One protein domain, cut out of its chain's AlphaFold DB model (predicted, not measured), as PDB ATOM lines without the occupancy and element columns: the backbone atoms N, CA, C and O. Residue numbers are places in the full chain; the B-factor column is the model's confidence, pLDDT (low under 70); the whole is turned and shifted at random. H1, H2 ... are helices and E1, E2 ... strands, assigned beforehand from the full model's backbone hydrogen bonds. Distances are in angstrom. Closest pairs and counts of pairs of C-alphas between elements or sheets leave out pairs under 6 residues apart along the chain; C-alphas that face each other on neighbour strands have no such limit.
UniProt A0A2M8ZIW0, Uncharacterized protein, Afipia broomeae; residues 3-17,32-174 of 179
ATOM      1  N   VAL A   3      37.082   4.519  73.620       69.81
ATOM      2  CA  VAL A   3      38.314   5.135  74.134       69.81
ATOM      3  C   VAL A   3      39.118   4.147  74.975       69.81
ATOM      4  O   VAL A   3      38.576   3.489  75.865       69.81
ATOM      5  N   THR A   4      40.424   4.092  74.714       62.44
ATOM      6  CA  THR A   4      41.407   3.367  75.530       62.44
ATOM      7  C   THR A   4      41.775   4.192  76.763       62.44
ATOM      8  O   THR A   4      42.048   5.384  76.647       62.44
ATOM      9  N   VAL A   5      41.810   3.567  77.942       70.19
ATOM     10  CA  VAL A   5      42.131   4.219  79.223       70.19
ATOM     11  C   VAL A   5      43.640   4.101  79.504       70.19
ATOM     12  O   VAL A   5      44.095   3.010  79.843       70.19
ATOM     13  N   PRO A   6      44.441   5.177  79.362       60.25
ATOM     14  CA  PRO A   6      45.896   5.099  79.528       60.25
ATOM     15  C   PRO A   6      46.353   5.075  80.993       60.25
ATOM     16  O   PRO A   6      47.457   4.613  81.272       60.25
ATOM     17  N   PHE A   7      45.530   5.564  81.931       63.50
ATOM     18  CA  PHE A   7      45.878   5.646  83.350       63.50
ATOM     19  C   PHE A   7      44.705   5.211  84.228       63.50
ATOM     20  O   PHE A   7      43.652   5.851  84.249       63.50
ATOM     21  N   GLN A   8      44.908   4.128  84.977       78.94
ATOM     22  CA  GLN A   8      43.902   3.528  85.845       78.94
ATOM     23  C   GLN A   8      44.553   3.035  87.138       78.94
ATOM     24  O   GLN A   8      45.472   2.220  87.122       78.94
ATOM     25  N   ASN A   9      44.034   3.509  88.264       88.19
ATOM     26  CA  ASN A   9      44.299   2.974  89.588       88.19
ATOM     27  C   ASN A   9      43.137   2.079  90.012       88.19
ATOM     28  O   ASN A   9      41.978   2.338  89.669       88.19
ATOM     29  N   TYR A  10      43.442   1.055  90.803       91.69
ATOM     30  CA  TYR A  10      42.431   0.177  91.366       91.69
ATOM     31  C   TYR A  10      42.671  -0.086  92.851       91.69
ATOM     32  O   TYR A  10      43.806  -0.176  93.315       91.69
ATOM     33  N   VAL A  11      41.575  -0.249  93.586       93.06
ATOM     34  CA  VAL A  11      41.551  -0.854  94.919       93.06
ATOM     35  C   VAL A  11      40.611  -2.042  94.849       93.06
ATOM     36  O   VAL A  11      39.490  -1.913  94.359       93.06
ATOM     37  N   PHE A  12      41.063  -3.193  95.334       92.56
ATOM     38  CA  PHE A  12      40.287  -4.425  95.308       92.56
ATOM     39  C   PHE A  12      40.352  -5.112  96.671       92.56
ATOM     40  O   PHE A  12      41.434  -5.421  97.174       92.56
ATOM     41  N   THR A  13      39.199  -5.327  97.296       94.50
ATOM     42  CA  THR A  13      39.131  -5.865  98.659       94.50
ATOM     43  C   THR A  13      37.853  -6.677  98.877       94.50
ATOM     44  O   THR A  13      36.839  -6.398  98.227       94.50
ATOM     45  N   PRO A  14      37.859  -7.690  99.762       94.56
ATOM     46  CA  PRO A  14      36.632  -8.352 100.176       94.56
ATOM     47  C   PRO A  14      35.635  -7.324 100.722       94.56
ATOM     48  O   PRO A  14      35.975  -6.497 101.569       94.56
ATOM     49  N   ALA A  15      34.392  -7.375 100.253       94.62
ATOM     50  CA  ALA A  15      33.334  -6.554 100.815       94.62
ATOM     51  C   ALA A  15      33.047  -6.987 102.260       94.62
ATOM     52  O   ALA A  15      32.943  -8.182 102.556       94.62
ATOM     53  N   ALA A  16      32.901  -6.006 103.151       89.62
ATOM     54  CA  ALA A  16      32.512  -6.260 104.530       89.62
ATOM     55  C   ALA A  16      31.109  -6.880 104.591       89.62
ATOM     56  O   ALA A  16      30.219  -6.536 103.812       89.62
ATOM     57  N   LEU A  17      30.913  -7.789 105.545       89.31
ATOM     58  CA  LEU A  17      29.621  -8.422 105.775       89.31
ATOM     59  C   LEU A  17      28.664  -7.438 106.445       89.31
ATOM     60  O   LEU A  17      29.045  -6.724 107.376       89.31
ATOM     61  N   TRP A  32      33.054  -8.716  96.411       95.56
ATOM     62  CA  TRP A  32      34.222  -7.860  96.324       95.56
ATOM     63  C   TRP A  32      33.796  -6.418  96.130       95.56
ATOM     64  O   TRP A  32      32.855  -6.139  95.386       95.56
ATOM     65  N   LEU A  33      34.520  -5.521  96.790       96.56
ATOM     66  CA  LEU A  33      34.504  -4.099  96.507       96.56
ATOM     67  C   LEU A  33      35.691  -3.785  95.598       96.56
ATOM     68  O   LEU A  33      36.848  -4.000  95.968       96.56
ATOM     69  N   MET A  34      35.386  -3.257  94.421       94.88
ATOM     70  CA  MET A  34      36.355  -2.808  93.438       94.88
ATOM     71  C   MET A  34      36.148  -1.322  93.189       94.88
ATOM     72  O   MET A  34      35.083  -0.903  92.743       94.88
ATOM     73  N   VAL A  35      37.168  -0.523  93.475       95.19
ATOM     74  CA  VAL A  35      37.181   0.898  93.133       95.19
ATOM     75  C   VAL A  35      38.137   1.092  91.972       95.19
ATOM     76  O   VAL A  35      39.305   0.725  92.072       95.19
ATOM     77  N   LEU A  36      37.642   1.670  90.885       93.12
ATOM     78  CA  LEU A  36      38.428   2.075  89.727       93.12
ATOM     79  C   LEU A  36      38.460   3.593  89.660       93.12
ATOM     80  O   LEU A  36      37.421   4.238  89.755       93.12
ATOM     81  N   SER A  37      39.634   4.175  89.465       93.50
ATOM     82  CA  SER A  37      39.756   5.615  89.240       93.50
ATOM     83  C   SER A  37      40.841   5.908  88.229       93.50
ATOM     84  O   SER A  37      41.794   5.140  88.101       93.50
ATOM     85  N   GLY A  38      40.708   7.006  87.505       92.06
ATOM     86  CA  GLY A  38      41.676   7.345  86.480       92.06
ATOM     87  C   GLY A  38      41.144   8.370  85.507       92.06
ATOM     88  O   GLY A  38      40.219   9.128  85.808       92.06
ATOM     89  N   GLU A  39      41.750   8.371  84.329       91.19
ATOM     90  CA  GLU A  39      41.396   9.272  83.247       91.19
ATOM     91  C   GLU A  39      41.377   8.543  81.905       91.19
ATOM     92  O   GLU A  39      42.225   7.699  81.613       91.19
ATOM     93  N   ALA A  40      40.402   8.892  81.076       89.62
ATOM     94  CA  ALA A  40      40.320   8.478  79.687       89.62
ATOM     95  C   ALA A  40      40.746   9.660  78.811       89.62
ATOM     96  O   ALA A  40      40.126  10.725  78.865       89.62
ATOM     97  N   ALA A  41      41.817   9.479  78.037       89.31
ATOM     98  CA  ALA A  41      42.252  10.470  77.061       89.31
ATOM     99  C   ALA A  41      41.340  10.400  75.839       89.31
ATOM    100  O   ALA A  41      41.186   9.335  75.245       89.31
ATOM    101  N   LEU A  42      40.729  11.522  75.486       88.56
ATOM    102  CA  LEU A  42      39.842  11.612  74.343       88.56
ATOM    103  C   LEU A  42      40.626  12.100  73.131       88.56
ATOM    104  O   LEU A  42      41.434  13.022  73.220       88.56
ATOM    105  N   THR A  43      40.366  11.474  71.994       76.06
ATOM    106  CA  THR A  43      40.780  11.971  70.687       76.06
ATOM    107  C   THR A  43      39.501  12.370  69.972       76.06
ATOM    108  O   THR A  43      38.625  11.522  69.843       76.06
ATOM    109  N   GLU A  44      39.386  13.618  69.511       77.88
ATOM    110  CA  GLU A  44      38.263  14.094  68.677       77.88
ATOM    111  C   GLU A  44      36.934  14.347  69.422       77.88
ATOM    112  O   GLU A  44      35.859  13.956  68.960       77.88
ATOM    113  N   VAL A  45      36.985  15.033  70.566       86.69
ATOM    114  CA  VAL A  45      35.782  15.611  71.190       86.69
ATOM    115  C   VAL A  45      35.933  17.121  71.206       86.69
ATOM    116  O   VAL A  45      36.351  17.723  72.196       86.69
ATOM    117  N   THR A  46      35.620  17.697  70.050       88.12
ATOM    118  CA  THR A  46      35.757  19.118  69.738       88.12
ATOM    119  C   THR A  46      34.377  19.703  69.478       88.12
ATOM    120  O   THR A  46      33.505  19.049  68.897       88.12
ATOM    121  N   GLY A  47      34.167  20.931  69.933       86.31
ATOM    122  CA  GLY A  47      32.968  21.691  69.648       86.31
ATOM    123  C   GLY A  47      32.826  21.998  68.155       86.31
ATOM    124  O   GLY A  47      33.753  21.854  67.361       86.31
ATOM    125  N   ASN A  48      31.613  22.353  67.741       86.50
ATOM    126  CA  ASN A  48      31.301  22.618  66.336       86.50
ATOM    127  C   ASN A  48      30.551  23.938  66.126       86.50
ATOM    128  O   ASN A  48      29.922  24.142  65.084       86.50
ATOM    129  N   GLY A  49      30.623  24.837  67.108       86.69
ATOM    130  CA  GLY A  49      30.016  26.156  67.050       86.69
ATOM    131  C   GLY A  49      29.424  26.613  68.385       86.69
ATOM    132  O   GLY A  49      29.613  25.977  69.416       86.69
ATOM    133  N   PRO A  50      28.653  27.715  68.369       86.81
ATOM    134  CA  PRO A  50      28.140  28.359  69.581       86.81
ATOM    135  C   PRO A  50      26.950  27.627  70.224       86.81
ATOM    136  O   PRO A  50      26.405  28.097  71.219       86.81
ATOM    137  N   ASN A  51      26.482  26.532  69.620       90.25
ATOM    138  CA  ASN A  51      25.393  25.725  70.155       90.25
ATOM    139  C   ASN A  51      25.976  24.508  70.864       90.25
ATOM    140  O   ASN A  51      26.979  23.955  70.424       90.25
ATOM    141  N   TRP A  52      25.281  24.034  71.897       93.25
ATOM    142  CA  TRP A  52      25.625  22.773  72.543       93.25
ATOM    143  C   TRP A  52      25.576  21.615  71.544       93.25
ATOM    144  O   TRP A  52      24.521  21.289  70.994       93.25
ATOM    145  N   PHE A  53      26.724  20.980  71.352       91.81
ATOM    146  CA  PHE A  53      26.879  19.728  70.635       91.81
ATOM    147  C   PHE A  53      27.131  18.611  71.641       91.81
ATOM    148  O   PHE A  53      27.987  18.759  72.510       91.81
ATOM    149  N   SER A  54      26.398  17.504  71.510       93.81
ATOM    150  CA  SER A  54      26.567  16.327  72.362       93.81
ATOM    151  C   SER A  54      27.167  15.157  71.596       93.81
ATOM    152  O   SER A  54      26.828  14.914  70.435       93.81
ATOM    153  N   GLN A  55      28.005  14.383  72.277       92.69
ATOM    154  CA  GLN A  55      28.612  13.168  71.754       92.69
ATOM    155  C   GLN A  55      28.618  12.082  72.828       92.69
ATOM    156  O   GLN A  55      29.032  12.303  73.965       92.69
ATOM    157  N   THR A  56      28.222  10.865  72.448       93.69
ATOM    158  CA  THR A  56      28.319   9.704  73.336       93.69
ATOM    159  C   THR A  56      29.655   8.982  73.157       93.69
ATOM    160  O   THR A  56      30.014   8.520  72.065       93.69
ATOM    161  N   ILE A  57      30.372   8.838  74.265       92.06
ATOM    162  CA  ILE A  57      31.667   8.173  74.363       92.06
ATOM    163  C   ILE A  57      31.481   6.884  75.149       92.06
ATOM    164  O   ILE A  57      30.904   6.879  76.234       92.06
ATOM    165  N   GLN A  58      31.984   5.783  74.607       90.44
ATOM    166  CA  GLN A  58      32.044   4.507  75.299       90.44
ATOM    167  C   GLN A  58      33.457   4.304  75.821       90.44
ATOM    168  O   GLN A  58      34.435   4.417  75.079       90.44
ATOM    169  N   PHE A  59      33.567   3.983  77.100       84.38
ATOM    170  CA  PHE A  59      34.837   3.616  77.703       84.38
ATOM    171  C   PHE A  59      34.693   2.263  78.390       84.38
ATOM    172  O   PHE A  59      33.667   1.957  79.002       84.38
ATOM    173  N   SER A  60      35.737   1.450  78.293       84.69
ATOM    174  CA  SER A  60      35.818   0.148  78.942       84.69
ATOM    175  C   SER A  60      37.162   0.077  79.662       84.69
ATOM    176  O   SER A  60      38.195   0.007  78.994       84.69
ATOM    177  N   PRO A  61      37.189   0.205  81.003       81.19
ATOM    178  CA  PRO A  61      38.430   0.091  81.755       81.19
ATOM    179  C   PRO A  61      39.001  -1.314  81.578       81.19
ATOM    180  O   PRO A  61      38.263  -2.296  81.701       81.19
ATOM    181  N   ASP A  62      40.306  -1.424  81.333       82.50
ATOM    182  CA  ASP A  62      40.946  -2.734  81.336       82.50
ATOM    183  C   ASP A  62      40.992  -3.249  82.779       82.50
ATOM    184  O   ASP A  62      41.703  -2.736  83.645       82.50
ATOM    185  N   MET A  63      40.169  -4.255  83.057       86.44
ATOM    186  CA  MET A  63      40.096  -4.881  84.373       86.44
ATOM    187  C   MET A  63      41.002  -6.106  84.494       86.44
ATOM    188  O   MET A  63      41.123  -6.645  85.596       86.44
ATOM    189  N   SER A  64      41.637  -6.555  83.406       85.88
ATOM    190  CA  SER A  64      42.411  -7.800  83.382       85.88
ATOM    191  C   SER A  64      43.512  -7.795  84.441       85.88
ATOM    192  O   SER A  64      43.613  -8.735  85.228       85.88
ATOM    193  N   VAL A  65      44.262  -6.697  84.545       86.81
ATOM    194  CA  VAL A  65      45.329  -6.520  85.538       86.81
ATOM    195  C   VAL A  65      44.777  -6.615  86.962       86.81
ATOM    196  O   VAL A  65      45.274  -7.405  87.760       86.81
ATOM    197  N   SER A  66      43.721  -5.859  87.276       89.38
ATOM    198  CA  SER A  66      43.129  -5.836  88.622       89.38
ATOM    199  C   SER A  66      42.495  -7.168  89.027       89.38
ATOM    200  O   SER A  66      42.633  -7.593  90.173       89.38
ATOM    201  N   LEU A  67      41.823  -7.849  88.095       92.25
ATOM    202  CA  LEU A  67      41.172  -9.130  88.361       92.25
ATOM    203  C   LEU A  67      42.208 -10.241  88.533       92.25
ATOM    204  O   LEU A  67      42.091 -11.025  89.470       92.25
ATOM    205  N   ASN A  68      43.245 -10.280  87.694       91.31
ATOM    206  CA  ASN A  68      44.325 -11.258  87.828       91.31
ATOM    207  C   ASN A  68      45.101 -11.068  89.138       91.31
ATOM    208  O   ASN A  68      45.344 -12.048  89.838       91.31
ATOM    209  N   ALA A  69      45.405  -9.821  89.514       90.75
ATOM    210  CA  ALA A  69      46.050  -9.519  90.792       90.75
ATOM    211  C   ALA A  69      45.212 -10.010  91.986       90.75
ATOM    212  O   ALA A  69      45.746 -10.622  92.907       90.75
ATOM    213  N   ALA A  70      43.891  -9.804  91.956       92.00
ATOM    214  CA  ALA A  70      42.996 -10.296  93.001       92.00
ATOM    215  C   ALA A  70      42.901 -11.832  93.030       92.00
ATOM    216  O   ALA A  70      42.927 -12.432  94.104       92.00
ATOM    217  N   ILE A  71      42.807 -12.479  91.864       92.69
ATOM    218  CA  ILE A  71      42.777 -13.945  91.754       92.69
ATOM    219  C   ILE A  71      44.019 -14.555  92.408       92.69
ATOM    220  O   ILE A  71      43.887 -15.487  93.202       92.69
ATOM    221  N   GLU A  72      45.199 -14.001  92.127       92.94
ATOM    222  CA  GLU A  72      46.460 -14.439  92.722       92.94
ATOM    223  C   GLU A  72      46.506 -14.152  94.230       92.94
ATOM    224  O   GLU A  72      46.692 -15.070  95.031       92.94
ATOM    225  N   GLN A  73      46.258 -12.900  94.633       93.44
ATOM    226  CA  GLN A  73      46.354 -12.454  96.026       93.44
ATOM    227  C   GLN A  73      45.454 -13.258  96.973       93.44
ATOM    228  O   GLN A  73      45.848 -13.550  98.104       93.44
ATOM    229  N   TYR A  74      44.247 -13.605  96.528       91.56
ATOM    230  CA  TYR A  74      43.252 -14.295  97.349       91.56
ATOM    231  C   TYR A  74      43.099 -15.780  97.003       91.56
ATOM    232  O   TYR A  74      42.207 -16.436  97.542       91.56
ATOM    233  N   SER A  75      43.968 -16.322  96.137       91.19
ATOM    234  CA  SER A  75      43.957 -17.736  95.726       91.19
ATOM    235  C   SER A  75      42.579 -18.204  95.240       91.19
ATOM    236  O   SER A  75      42.076 -19.258  95.640       91.19
ATOM    237  N   ILE A  76      41.938 -17.392  94.395       90.06
ATOM    238  CA  ILE A  76      40.609 -17.692  93.853       90.06
ATOM    239  C   ILE A  76      40.738 -18.861  92.861       90.06
ATOM    240  O   ILE A  76      41.542 -18.771  91.933       90.06
ATOM    241  N   PRO A  77      39.951 -19.946  93.005       88.38
ATOM    242  CA  PRO A  77      39.980 -21.065  92.076       88.38
ATOM    243  C   PRO A  77      39.664 -20.619  90.651       88.38
ATOM    244  O   PRO A  77      38.619 -20.022  90.394       88.38
ATOM    245  N   THR A  78      40.559 -20.944  89.725       88.75
ATOM    246  CA  THR A  78      40.374 -20.711  88.292       88.75
ATOM    247  C   THR A  78      39.867 -21.980  87.602       88.75
ATOM    248  O   THR A  78      40.183 -23.085  88.058       88.75
ATOM    249  N   PRO A  79      39.136 -21.866  86.479       86.38
ATOM    250  CA  PRO A  79      38.818 -23.010  85.633       86.38
ATOM    251  C   PRO A  79      40.081 -23.790  85.231       86.38
ATOM    252  O   PRO A  79      41.158 -23.190  85.112       86.38
ATOM    253  N   PRO A  80      39.986 -25.114  85.004       80.62
ATOM    254  CA  PRO A  80      41.099 -25.896  84.478       80.62
ATOM    255  C   PRO A  80      41.637 -25.285  83.175       80.62
ATOM    256  O   PRO A  80      40.862 -24.894  82.305       80.62
ATOM    257  N   GLN A  81      42.964 -25.256  83.001       63.34
ATOM    258  CA  GLN A  81      43.633 -24.639  81.837       63.34
ATOM    259  C   GLN A  81      43.235 -25.235  80.470       63.34
ATOM    260  O   GLN A  81      43.584 -24.684  79.429       63.34
ATOM    261  N   THR A  82      42.497 -26.348  80.447       59.59
ATOM    262  CA  THR A  82      41.903 -26.921  79.232       59.59
ATOM    263  C   THR A  82      40.771 -26.064  78.656       59.59
ATOM    264  O   THR A  82      40.497 -26.157  77.461       59.59
ATOM    265  N   ASP A  83      40.146 -25.198  79.460       63.50
ATOM    266  CA  ASP A  83      39.156 -24.220  79.005       63.50
ATOM    267  C   ASP A  83      39.836 -22.915  78.566       63.50
ATOM    268  O   ASP A  83      39.744 -21.871  79.219       63.50
ATOM    269  N   ILE A  84      40.483 -22.961  77.393       61.38
ATOM    270  CA  ILE A  84      41.191 -21.831  76.746       61.38
ATOM    271  C   ILE A  84      40.297 -20.608  76.443       61.38
ATOM    272  O   ILE A  84      40.759 -19.601  75.912       61.38
ATOM    273  N   ASN A  85      38.997 -20.718  76.721       73.38
ATOM    274  CA  ASN A  85      37.966 -19.734  76.416       73.38
ATOM    275  C   ASN A  85      37.353 -19.121  77.681       73.38
ATOM    276  O   ASN A  85      36.235 -18.618  77.607       73.38
ATOM    277  N   SER A  86      38.020 -19.184  78.832       84.88
ATOM    278  CA  SER A  86      37.556 -18.499  80.041       84.88
ATOM    279  C   SER A  86      38.254 -17.148  80.201       84.88
ATOM    280  O   SER A  86      39.463 -17.024  80.018       84.88
ATOM    281  N   THR A  87      37.484 -16.109  80.511       88.50
ATOM    282  CA  THR A  87      38.011 -14.773  80.814       88.50
ATOM    283  C   THR A  87      37.500 -14.346  82.186       88.50
ATOM    284  O   THR A  87      36.290 -14.438  82.421       88.50
ATOM    285  N   PRO A  88      38.379 -13.902  83.106       91.69
ATOM    286  CA  PRO A  88      37.929 -13.358  84.375       91.69
ATOM    287  C   PRO A  88      37.138 -12.075  84.121       91.69
ATOM    288  O   PRO A  88      37.563 -11.198  83.371       91.69
ATOM    289  N   VAL A  89      35.973 -11.977  84.746       93.31
ATOM    290  CA  VAL A  89      35.072 -10.831  84.637       93.31
ATOM    291  C   VAL A  89      34.536 -10.441  86.008       93.31
ATOM    292  O   VAL A  89      34.576 -11.229  86.957       93.31
ATOM    293  N   PHE A  90      33.994  -9.228  86.100       95.00
ATOM    294  CA  PHE A  90      33.358  -8.727  87.311       95.00
ATOM    295  C   PHE A  90      31.838  -8.654  87.127       95.00
ATOM    296  O   PHE A  90      31.331  -7.811  86.385       95.00
ATOM    297  N   ALA A  91      31.112  -9.566  87.773       95.12
ATOM    298  CA  ALA A  91      29.654  -9.625  87.734       95.12
ATOM    299  C   ALA A  91      29.059  -8.750  88.841       95.12
ATOM    300  O   ALA A  91      29.253  -9.014  90.032       95.12
ATOM    301  N   LEU A  92      28.352  -7.696  88.445       95.94
ATOM    302  CA  LEU A  92      27.886  -6.646  89.338       95.94
ATOM    303  C   LEU A  92      26.618  -7.032  90.100       95.94
ATOM    304  O   LEU A  92      25.658  -7.573  89.549       95.94
ATOM    305  N   GLN A  93      26.602  -6.649  91.373       95.12
ATOM    306  CA  GLN A  93      25.407  -6.586  92.212       95.12
ATOM    307  C   GLN A  93      24.956  -5.138  92.394       95.12
ATOM    308  O   GLN A  93      23.778  -4.831  92.234       95.12
ATOM    309  N   HIS A  94      25.904  -4.244  92.680       94.94
ATOM    310  CA  HIS A  94      25.667  -2.813  92.829       94.94
ATOM    311  C   HIS A  94      26.827  -2.029  92.223       94.94
ATOM    312  O   HIS A  94      27.961  -2.506  92.174       94.94
ATOM    313  N   TRP A  95      26.550  -0.815  91.761       95.88
ATOM    314  CA  TRP A  95      27.573   0.074  91.232       95.88
ATOM    315  C   TRP A  95      27.208   1.531  91.485       95.88
ATOM    316  O   TRP A  95      26.039   1.914  91.481       95.88
ATOM    317  N   SER A  96      28.237   2.341  91.683       95.69
ATOM    318  CA  SER A  96      28.178   3.793  91.655       95.69
ATOM    319  C   SER A  96      29.234   4.279  90.674       95.69
ATOM    320  O   SER A  96      30.384   3.842  90.721       95.69
ATOM    321  N   ILE A  97      28.821   5.128  89.741       93.81
ATOM    322  CA  ILE A  97      29.663   5.634  88.660       93.81
ATOM    323  C   ILE A  97      29.658   7.150  88.764       93.81
ATOM    324  O   ILE A  97      28.585   7.751  88.839       93.81
ATOM    325  N   PHE A  98      30.843   7.748  88.738       94.25
ATOM    326  CA  PHE A  98      31.028   9.186  88.668       94.25
ATOM    327  C   PHE A  98      32.049   9.539  87.592       94.25
ATOM    328  O   PHE A  98      33.112   8.918  87.508       94.25
ATOM    329  N   ILE A  99      31.705  10.518  86.753       94.94
ATOM    330  CA  ILE A  99      32.500  10.943  85.601       94.94
ATOM    331  C   ILE A  99      32.370  12.446  85.441       94.94
ATOM    332  O   ILE A  99      31.281  12.999  85.572       94.94
ATOM    333  N   THR A 100      33.484  13.097  85.137       95.00
ATOM    334  CA  THR A 100      33.565  14.546  84.964       95.00
ATOM    335  C   THR A 100      34.557  14.887  83.856       95.00
ATOM    336  O   THR A 100      35.504  14.121  83.638       95.00
ATOM    337  N   PRO A 101      34.421  16.041  83.178       94.38
ATOM    338  CA  PRO A 101      35.546  16.621  82.459       94.38
ATOM    339  C   PRO A 101      36.723  16.786  83.428       94.38
ATOM    340  O   PRO A 101      36.535  17.235  84.561       94.38
ATOM    341  N   ASN A 102      37.914  16.368  83.007       93.31
ATOM    342  CA  ASN A 102      39.144  16.445  83.805       93.31
ATOM    343  C   ASN A 102      40.185  17.366  83.167       93.31
ATOM    344  O   ASN A 102      40.946  18.025  83.866       93.31
ATOM    345  N   SER A 103      40.206  17.436  81.835       92.75
ATOM    346  CA  SER A 103      41.009  18.402  81.093       92.75
ATOM    347  C   SER A 103      40.206  18.909  79.906       92.75
ATOM    348  O   SER A 103      39.628  18.108  79.165       92.75
ATOM    349  N   ILE A 104      40.170  20.228  79.764       94.56
ATOM    350  CA  ILE A 104      39.458  20.963  78.725       94.56
ATOM    351  C   ILE A 104      40.387  22.028  78.150       94.56
ATOM    352  O   ILE A 104      41.300  22.491  78.840       94.56
ATOM    353  N   PHE A 105      40.162  22.397  76.900       92.75
ATOM    354  CA  PHE A 105      40.944  23.402  76.197       92.75
ATOM    355  C   PHE A 105      40.036  24.254  75.312       92.75
ATOM    356  O   PHE A 105      38.994  23.777  74.879       92.75
ATOM    357  N   ASP A 106      40.425  25.505  75.104       92.12
ATOM    358  CA  ASP A 106      39.765  26.485  74.242       92.12
ATOM    359  C   ASP A 106      40.887  27.340  73.632       92.12
ATOM    360  O   ASP A 106      41.732  27.853  74.378       92.12
ATOM    361  N   ALA A 107      41.007  27.345  72.303       84.62
ATOM    362  CA  ALA A 107      42.237  27.741  71.614       84.62
ATOM    363  C   ALA A 107      42.320  29.250  71.337       84.62
ATOM    364  O   ALA A 107      43.424  29.804  71.322       84.62
ATOM    365  N   ASP A 108      41.174  29.907  71.172       84.19
ATOM    366  CA  ASP A 108      41.028  31.312  70.816       84.19
ATOM    367  C   ASP A 108      40.178  32.085  71.845       84.19
ATOM    368  O   ASP A 108      39.833  31.629  72.935       84.19
ATOM    369  N   GLN A 109      39.906  33.356  71.543       77.62
ATOM    370  CA  GLN A 109      39.085  34.196  72.402       77.62
ATOM    371  C   GLN A 109      37.607  33.806  72.286       77.62
ATOM    372  O   GLN A 109      36.919  34.244  71.363       77.62
ATOM    373  N   SER A 110      37.095  33.092  73.283       78.31
ATOM    374  CA  SER A 110      35.663  32.830  73.407       78.31
ATOM    375  C   SER A 110      34.906  33.946  74.142       78.31
ATOM    376  O   SER A 110      35.400  34.569  75.089       78.31
ATOM    377  N   ILE A 111      33.664  34.198  73.712       80.94
ATOM    378  CA  ILE A 111      32.687  34.978  74.489       80.94
ATOM    379  C   ILE A 111      32.047  34.083  75.561       80.94
ATOM    380  O   ILE A 111      31.855  34.536  76.686       80.94
ATOM    381  N   ASN A 112      31.710  32.836  75.209       84.62
ATOM    382  CA  ASN A 112      31.127  31.835  76.100       84.62
ATOM    383  C   ASN A 112      31.521  30.426  75.629       84.62
ATOM    384  O   ASN A 112      30.961  29.948  74.642       84.62
ATOM    385  N   ALA A 113      32.377  29.750  76.396       92.19
ATOM    386  CA  ALA A 113      32.668  28.331  76.224       92.19
ATOM    387  C   ALA A 113      31.887  27.490  77.247       92.19
ATOM    388  O   ALA A 113      31.735  27.875  78.413       92.19
ATOM    389  N   GLY A 114      31.384  26.332  76.821       93.38
ATOM    390  CA  GLY A 114      30.614  25.413  77.659       93.38
ATOM    391  C   GLY A 114      31.148  23.989  77.595       93.38
ATOM    392  O   GLY A 114      31.458  23.494  76.517       93.38
ATOM    393  N   PHE A 115      31.202  23.313  78.745       95.12
ATOM    394  CA  PHE A 115      31.603  21.911  78.865       95.12
ATOM    395  C   PHE A 115      30.685  21.207  79.855       95.12
ATOM    396  O   PHE A 115      30.438  21.715  80.951       95.12
ATOM    397  N   ALA A 116      30.188  20.032  79.491       95.44
ATOM    398  CA  ALA A 116      29.283  19.271  80.328       95.44
ATOM    399  C   ALA A 116      29.469  17.766  80.147       95.44
ATOM    400  O   ALA A 116      29.820  17.266  79.080       95.44
ATOM    401  N   VAL A 117      29.159  17.042  81.215       96.38
ATOM    402  CA  VAL A 117      28.751  15.642  81.150       96.38
ATOM    403  C   VAL A 117      27.257  15.640  81.455       96.38
ATOM    404  O   VAL A 117      26.856  15.954  82.573       96.38
ATOM    405  N   ASN A 118      26.435  15.322  80.458       95.69
ATOM    406  CA  ASN A 118      24.979  15.353  80.588       95.69
ATOM    407  C   ASN A 118      24.458  14.122  81.329       95.69
ATOM    408  O   ASN A 118      23.547  14.217  82.149       95.69
ATOM    409  N   SER A 119      24.999  12.947  80.999       95.19
ATOM    410  CA  SER A 119      24.569  11.675  81.579       95.19
ATOM    411  C   SER A 119      25.618  10.579  81.409       95.19
ATOM    412  O   SER A 119      26.524  10.681  80.581       95.19
ATOM    413  N   TRP A 120      25.491   9.513  82.199       94.88
ATOM    414  CA  TRP A 120      26.298   8.304  82.066       94.88
ATOM    415  C   TRP A 120      25.519   7.060  82.491       94.88
ATOM    416  O   TRP A 120      24.626   7.125  83.338       94.88
ATOM    417  N   SER A 121      25.875   5.907  81.926       93.56
ATOM    418  CA  SER A 121      25.256   4.620  82.254       93.56
ATOM    419  C   SER A 121      26.240   3.459  82.141       93.56
ATOM    420  O   SER A 121      27.088   3.428  81.253       93.56
ATOM    421  N   ALA A 122      26.133   2.487  83.051       94.31
ATOM    422  CA  ALA A 122      26.926   1.263  82.973       94.31
ATOM    423  C   ALA A 122      26.540   0.450  81.731       94.31
ATOM    424  O   ALA A 122      25.359   0.193  81.495       94.31
ATOM    425  N   ASN A 123      27.540  -0.021  80.994       94.06
ATOM    426  CA  ASN A 123      27.364  -0.999  79.933       94.06
ATOM    427  C   ASN A 123      27.438  -2.387  80.572       94.06
ATOM    428  O   ASN A 123      28.480  -2.778  81.101       94.06
ATOM    429  N   LEU A 124      26.324  -3.114  80.553       94.06
ATOM    430  CA  LEU A 124      26.207  -4.429  81.177       94.06
ATOM    431  C   LEU A 124      26.154  -5.520  80.111       94.06
ATOM    432  O   LEU A 124      25.394  -5.421  79.149       94.06
ATOM    433  N   LEU A 125      26.950  -6.567  80.303       93.38
ATOM    434  CA  LEU A 125      27.002  -7.734  79.427       93.38
ATOM    435  C   LEU A 125      26.451  -8.964  80.145       93.38
ATOM    436  O   LEU A 125      26.399  -9.021  81.377       93.38
ATOM    437  N   ASN A 126      26.113  -9.983  79.358       93.75
ATOM    438  CA  ASN A 126      25.698 -11.288  79.854       93.75
ATOM    439  C   ASN A 126      26.544 -12.387  79.202       93.75
ATOM    440  O   ASN A 126      26.919 -12.277  78.036       93.75
ATOM    441  N   SER A 127      26.832 -13.451  79.944       92.69
ATOM    442  CA  SER A 127      27.552 -14.633  79.465       92.69
ATOM    443  C   SER A 127      27.117 -15.873  80.259       92.69
ATOM    444  O   SER A 127      26.060 -15.891  80.890       92.69
ATOM    445  N   VAL A 128      27.925 -16.926  80.220       91.25
ATOM    446  CA  VAL A 128      27.791 -18.140  81.026       91.25
ATOM    447  C   VAL A 128      29.069 -18.307  81.834       91.25
ATOM    448  O   VAL A 128      30.167 -18.161  81.290       91.25
ATOM    449  N   ASP A 129      28.924 -18.603  83.122       89.81
ATOM    450  CA  ASP A 129      30.046 -18.937  83.993       89.81
ATOM    451  C   ASP A 129      30.565 -20.342  83.664       89.81
ATOM    452  O   ASP A 129      29.818 -21.319  83.703       89.81
ATOM    453  N   VAL A 130      31.851 -20.446  83.339       89.50
ATOM    454  CA  VAL A 130      32.511 -21.700  82.955       89.50
ATOM    455  C   VAL A 130      32.578 -22.691  84.123       89.50
ATOM    456  O   VAL A 130      32.542 -23.895  83.890       89.50
ATOM    457  N   LEU A 131      32.624 -22.223  85.377       85.06
ATOM    458  CA  LEU A 131      32.714 -23.109  86.547       85.06
ATOM    459  C   LEU A 131      31.370 -23.745  86.913       85.06
ATOM    460  O   LEU A 131      31.315 -24.911  87.300       85.06
ATOM    461  N   THR A 132      30.289 -22.971  86.826       86.12
ATOM    462  CA  THR A 132      28.958 -23.380  87.305       86.12
ATOM    463  C   THR A 132      27.990 -23.733  86.177       86.12
ATOM    464  O   THR A 132      26.932 -24.316  86.429       86.12
ATOM    465  N   ASN A 133      28.337 -23.377  84.936       88.12
ATOM    466  CA  ASN A 133      27.479 -23.438  83.755       88.12
ATOM    467  C   ASN A 133      26.141 -22.690  83.936       88.12
ATOM    468  O   ASN A 133      25.146 -23.007  83.284       88.12
ATOM    469  N   GLN A 134      26.107 -21.711  84.848       90.00
ATOM    470  CA  GLN A 134      24.944 -20.864  85.102       90.00
ATOM    471  C   GLN A 134      25.029 -19.556  84.304       90.00
ATOM    472  O   GLN A 134      26.131 -19.101  83.973       90.00
ATOM    473  N   PRO A 135      23.882 -18.914  84.010       92.31
ATOM    474  CA  PRO A 135      23.868 -17.583  83.420       92.31
ATOM    475  C   PRO A 135      24.618 -16.576  84.295       92.31
ATOM    476  O   PRO A 135      24.370 -16.470  85.497       92.31
ATOM    477  N   LEU A 136      25.498 -15.804  83.666       92.06
ATOM    478  CA  LEU A 136      26.225 -14.711  84.287       92.06
ATOM    479  C   LEU A 136      25.674 -13.392  83.747       92.06
ATOM    480  O   LEU A 136      25.911 -13.051  82.592       92.06
ATOM    481  N   ASN A 137      24.934 -12.666  84.581       93.62
ATOM    482  CA  ASN A 137      24.319 -11.391  84.212       93.62
ATOM    483  C   ASN A 137      25.077 -10.209  84.827       93.62
ATOM    484  O   ASN A 137      25.829 -10.385  85.788       93.62
ATOM    485  N   ASN A 138      24.821  -9.002  84.319       95.12
ATOM    486  CA  ASN A 138      25.366  -7.744  84.846       95.12
ATOM    487  C   ASN A 138      26.902  -7.709  84.889       95.12
ATOM    488  O   ASN A 138      27.500  -7.150  85.807       95.12
ATOM    489  N   ILE A 139      27.563  -8.313  83.906       94.94
ATOM    490  CA  ILE A 139      29.016  -8.220  83.773       94.94
ATOM    491  C   ILE A 139      29.362  -6.775  83.414       94.94
ATOM    492  O   ILE A 139      28.820  -6.239  82.448       94.94
ATOM    493  N   PHE A 140      30.258  -6.143  84.172       94.56
ATOM    494  CA  PHE A 140      30.688  -4.782  83.865       94.56
ATOM    495  C   PHE A 140      31.486  -4.757  82.556       94.56
ATOM    496  O   PHE A 140      32.583  -5.306  82.482       94.56
ATOM    497  N   GLY A 141      30.924  -4.131  81.525       91.50
ATOM    498  CA  GLY A 141      31.546  -3.957  80.211       91.50
ATOM    499  C   GLY A 141      32.136  -2.565  79.990       91.50
ATOM    500  O   GLY A 141      32.605  -2.271  78.893       91.50
ATOM    501  N   GLY A 142      32.089  -1.699  81.004       91.94
ATOM    502  CA  GLY A 142      32.404  -0.280  80.886       91.94
ATOM    503  C   GLY A 142      31.164   0.584  81.062       91.94
ATOM    504  O   GLY A 142      30.222   0.205  81.759       91.94
ATOM    505  N   VAL A 143      31.151   1.761  80.449       93.94
ATOM    506  CA  VAL A 143      30.084   2.757  80.612       93.94
ATOM    507  C   VAL A 143      30.013   3.619  79.350       93.94
ATOM    508  O   VAL A 143      31.002   3.808  78.635       93.94
ATOM    509  N   SER A 144      28.827   4.149  79.089       94.88
ATOM    510  CA  SER A 144      28.581   5.161  78.068       94.88
ATOM    511  C   SER A 144      28.383   6.523  78.730       94.88
ATOM    512  O   SER A 144      27.665   6.618  79.724       94.88
ATOM    513  N   VAL A 145      29.007   7.570  78.193       95.12
ATOM    514  CA  VAL A 145      28.948   8.948  78.706       95.12
ATOM    515  C   VAL A 145      28.480   9.860  77.601       95.12
ATOM    516  O   VAL A 145      29.079   9.865  76.530       95.12
ATOM    517  N   ASP A 146      27.447  10.646  77.866       95.50
ATOM    518  CA  ASP A 146      27.065  11.754  77.003       95.50
ATOM    519  C   ASP A 146      27.780  13.017  77.477       95.50
ATOM    520  O   ASP A 146      27.518  13.517  78.576       95.50
ATOM    521  N   VAL A 147      28.712  13.501  76.664       95.62
ATOM    522  CA  VAL A 147      29.397  14.774  76.892       95.62
ATOM    523  C   VAL A 147      28.803  15.830  75.984       95.62
ATOM    524  O   VAL A 147      28.337  15.507  74.894       95.62
ATOM    525  N   ALA A 148      28.848  17.085  76.409       94.88
ATOM    526  CA  ALA A 148      28.477  18.202  75.564       94.88
ATOM    527  C   ALA A 148      29.473  19.349  75.668       94.88
ATOM    528  O   ALA A 148      30.055  19.594  76.728       94.88
ATOM    529  N   LEU A 149      29.657  20.048  74.553       94.44
ATOM    530  CA  LEU A 149      30.513  21.219  74.455       94.44
ATOM    531  C   LEU A 149      29.853  22.307  73.611       94.44
ATOM    532  O   LEU A 149      29.037  22.019  72.737       94.44
ATOM    533  N   SER A 150      30.200  23.553  73.903       93.88
ATOM    534  CA  SER A 150      29.750  24.741  73.184       93.88
ATOM    535  C   SER A 150      30.952  25.650  72.988       93.88
ATOM    536  O   SER A 150      31.289  26.390  73.902       93.88
ATOM    537  N   ASP A 151      31.593  25.528  71.836       92.19
ATOM    538  CA  ASP A 151      32.440  26.510  71.150       92.19
ATOM    539  C   ASP A 151      32.853  25.887  69.800       92.19
ATOM    540  O   ASP A 151      32.539  24.722  69.546       92.19
ATOM    541  N   ILE A 152      33.513  26.611  68.899       90.06
ATOM    542  CA  ILE A 152      34.048  26.031  67.655       90.06
ATOM    543  C   ILE A 152      35.418  25.368  67.854       90.06
ATOM    544  O   ILE A 152      35.777  24.463  67.105       90.06
ATOM    545  N   ASP A 153      36.156  25.796  68.869       89.25
ATOM    546  CA  ASP A 153      37.536  25.414  69.174       89.25
ATOM    547  C   ASP A 153      37.719  24.922  70.620       89.25
ATOM    548  O   ASP A 153      38.838  24.682  71.075       89.25
ATOM    549  N   ALA A 154      36.607  24.685  71.321       92.44
ATOM    550  CA  ALA A 154      36.590  24.016  72.612       92.44
ATOM    551  C   ALA A 154      36.794  22.502  72.462       92.44
ATOM    552  O   ALA A 154      36.132  21.839  71.663       92.44
ATOM    553  N   GLU A 155      37.640  21.922  73.306       93.69
ATOM    554  CA  GLU A 155      37.944  20.493  73.337       93.69
ATOM    555  C   GLU A 155      37.797  19.925  74.752       93.69
ATOM    556  O   GLU A 155      38.287  20.502  75.726       93.69
ATOM    557  N   ILE A 156      37.185  18.741  74.882       94.25
ATOM    558  CA  ILE A 156      37.355  17.908  76.081       94.25
ATOM    559  C   ILE A 156      38.495  16.941  75.794       94.25
ATOM    560  O   ILE A 156      38.336  15.961  75.073       94.25
ATOM    561  N   LEU A 157      39.643  17.197  76.410       92.56
ATOM    562  CA  LEU A 157      40.843  16.387  76.230       92.56
ATOM    563  C   LEU A 157      40.784  15.100  77.057       92.56
ATOM    564  O   LEU A 157      41.341  14.073  76.669       92.56
ATOM    565  N   ARG A 158      40.166  15.156  78.246       93.00
ATOM    566  CA  ARG A 158      40.130  14.024  79.183       93.00
ATOM    567  C   ARG A 158      38.853  13.976  80.003       93.00
ATOM    568  O   ARG A 158      38.408  14.998  80.526       93.00
ATOM    569  N   LEU A 159      38.357  12.762  80.225       93.69
ATOM    570  CA  LEU A 159      37.358  12.470  81.253       93.69
ATOM    571  C   LEU A 159      38.029  11.835  82.461       93.69
ATOM    572  O   LEU A 159      38.763  10.861  82.325       93.69
ATOM    573  N   GLY A 160      37.753  12.377  83.638       94.06
ATOM    574  CA  GLY A 160      38.132  11.793  84.917       94.06
ATOM    575  C   GLY A 160      37.009  10.897  85.404       94.06
ATOM    576  O   GLY A 160      35.833  11.224  85.224       94.06
ATOM    577  N   PHE A 161      37.358   9.775  86.021       93.88
ATOM    578  CA  PHE A 161      36.362   8.829  86.492       93.88
ATOM    579  C   PHE A 161      36.666   8.238  87.865       93.88
ATOM    580  O   PHE A 161      37.820   8.074  88.267       93.88
ATOM    581  N   ASN A 162      35.591   7.871  88.561       94.81
ATOM    582  CA  ASN A 162      35.608   7.057  89.765       94.81
ATOM    583  C   ASN A 162      34.421   6.082  89.734       94.81
ATOM    584  O   ASN A 162      33.262   6.502  89.714       94.81
ATOM    585  N   PHE A 163      34.703   4.782  89.713       95.00
ATOM    586  CA  PHE A 163      33.697   3.725  89.774       95.00
ATOM    587  C   PHE A 163      33.871   2.948  91.059       95.00
ATOM    588  O   PHE A 163      34.951   2.442  91.340       95.00
ATOM    589  N   THR A 164      32.786   2.808  91.804       96.31
ATOM    590  CA  THR A 164      32.699   1.913  92.951       96.31
ATOM    591  C   THR A 164      31.788   0.761  92.566       96.31
ATOM    592  O   THR A 164      30.587   0.941  92.373       96.31
ATOM    593  N   LEU A 165      32.369  -0.421  92.416       96.25
ATOM    594  CA  LEU A 165      31.719  -1.620  91.914       96.25
ATOM    595  C   LEU A 165      31.659  -2.660  93.032       96.25
ATOM    596  O   LEU A 165      32.667  -2.959  93.672       96.25
ATOM    597  N   LEU A 166      30.480  -3.231  93.256       96.81
ATOM    598  CA  LEU A 166      30.271  -4.322  94.196       96.81
ATOM    599  C   LEU A 166      29.780  -5.544  93.428       96.81
ATOM    600  O   LEU A 166      28.776  -5.471  92.717       96.81
ATOM    601  N   GLY A 167      30.472  -6.670  93.560       95.75
ATOM    602  CA  GLY A 167      30.185  -7.819  92.712       95.75
ATOM    603  C   GLY A 167      30.990  -9.062  93.040       95.75
ATOM    604  O   GLY A 167      31.555  -9.191  94.122       95.75
ATOM    605  N   LYS A 168      31.019  -9.996  92.094       94.69
ATOM    606  CA  LYS A 168      31.778 -11.244  92.188       94.69
ATOM    607  C   LYS A 168      32.768 -11.351  91.038       94.69
ATOM    608  O   LYS A 168      32.456 -10.956  89.914       94.69
ATOM    609  N   ILE A 169      33.928 -11.941  91.316       94.00
ATOM    610  CA  ILE A 169      34.802 -12.449  90.259       94.00
ATOM    611  C   ILE A 169      34.167 -13.731  89.728       94.00
ATOM    612  O   ILE A 169      33.840 -14.632  90.500       94.00
ATOM    613  N   ALA A 170      33.981 -13.793  88.417       92.81
ATOM    614  CA  ALA A 170      33.467 -14.960  87.715       92.81
ATOM    615  C   ALA A 170      34.287 -15.207  86.447       92.81
ATOM    616  O   ALA A 170      35.063 -14.351  86.020       92.81
ATOM    617  N   PHE A 171      34.106 -16.371  85.830       92.38
ATOM    618  CA  PHE A 171      34.849 -16.757  84.635       92.38
ATOM    619  C   PHE A 171      33.879 -16.918  83.476       92.38
ATOM    620  O   PHE A 171      33.214 -17.940  83.344       92.38
ATOM    621  N   ALA A 172      33.771 -15.886  82.645       90.81
ATOM    622  CA  ALA A 172      32.864 -15.898  81.511       90.81
ATOM    623  C   ALA A 172      33.425 -16.759  80.379       90.81
ATOM    624  O   ALA A 172      34.618 -16.695  80.065       90.81
ATOM    625  N   LYS A 173      32.546 -17.503  79.704       86.94
ATOM    626  CA  LYS A 173      32.857 -18.071  78.394       86.94
ATOM    627  C   LYS A 173      33.105 -16.921  77.414       86.94
ATOM    628  O   LYS A 173      32.310 -15.981  77.348       86.94
ATOM    629  N   ARG A 174      34.218 -16.995  76.681       70.25
ATOM    630  CA  ARG A 174      34.693 -15.976  75.738       70.25
ATOM    631  C   ARG A 174      33.547 -15.493  74.851       70.25
ATOM    632  O   ARG A 174      32.887 -16.302  74.197       70.25
TER     633      ARG A 174
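What this domain is: This is residues 3 to 17 and 32 to 174 of the 179 residues of an uncharacterized protein of Afipia broomeae (UniProt A0A2M8ZIW0). This is a long, slender sandwich of two twisted sheets, E1 E2 E7 E4 and E3 E6 E5, only partly face to face. The long strands E4, E7, E5 and E6 make its core and run along its length, while E1 and E2 widen one sheet, E3 borders the other towards one end, and H1 packs on one face of the larger sheet towards the other end. The printed part has 158 residues, with one named helix and seven named strands in the order E1 E2 E3 H1 E4 E5 E6 E7; both sheets are antiparallel and the class is mostly strand. It is a loose rod, with a radius of gyration of the C-alphas of 18.6 A and spans of 61 by 26 by 25 A.

How they stand to each other: Start at E1, residues 7 to 14, an edge strand; beside it is E2, residues 32 to 41, with N 11 and O 35 at 2.9 A. Next comes E7, residues 154 to 173, with N 34 and O 165 at 2.8 A, then the edge strand E4, residues 86 to 106, with N 96 and O 164 at 2.8 A. In the second sheet look for the inner strand E6, residues 135 to 151, between E3, residues 49 to 59, with N 55 and O 147 at 2.9 A, and E5, residues 114 to 128, with N 123 and O 142 at 2.8 A. E5 and E6 form a hairpin. Where the sheets face each other, their best planes are 18 degrees apart; the closest C-alphas of E4 and E6 are those of Ala 91 and Ile 139, 4.3 A apart. H1, residues 64 to 73, is on the first sheet at a height of 7.0 A and only just over E4, with 3 C-alphas, slantwise to it at 52 degrees on the local plane; their closest C-alphas, those of Leu 67 and Pro 88, are 6.7 A apart. H1 is apart from E5 and E6, and every O i to N i+4 pair in it is within hydrogen-bond range.

Where its parts are: Find C-alpha 7 at (45.878, 5.646, 83.350), where E1 begins; E2 and E3 follow, and E3 bends by 66 degrees at residue 52. H1 begins at C-alpha 64, (42.411, -7.800, 83.382). E4 runs 45.4 A and bends by 97 degrees at residue 94; E5 runs 43.8 A and E6 46.6 A. E7 runs 42.6 A, bends by 102 degrees at residue 170 and ends at C-alpha 173, (32.857, -18.071, 78.394).

The domain as a whole: The two C-alphas farthest apart are those of Thr 82 and Ile 111, 62.8 A. Residues 18 to 31 are not printed; C-alphas 17 and 32 are 10.5 A apart across this cut. The link from H1 to E4, residues 74 to 85, is long. Confidence is under 70 at residues 3 to 4, 6 to 7 and 81 to 84.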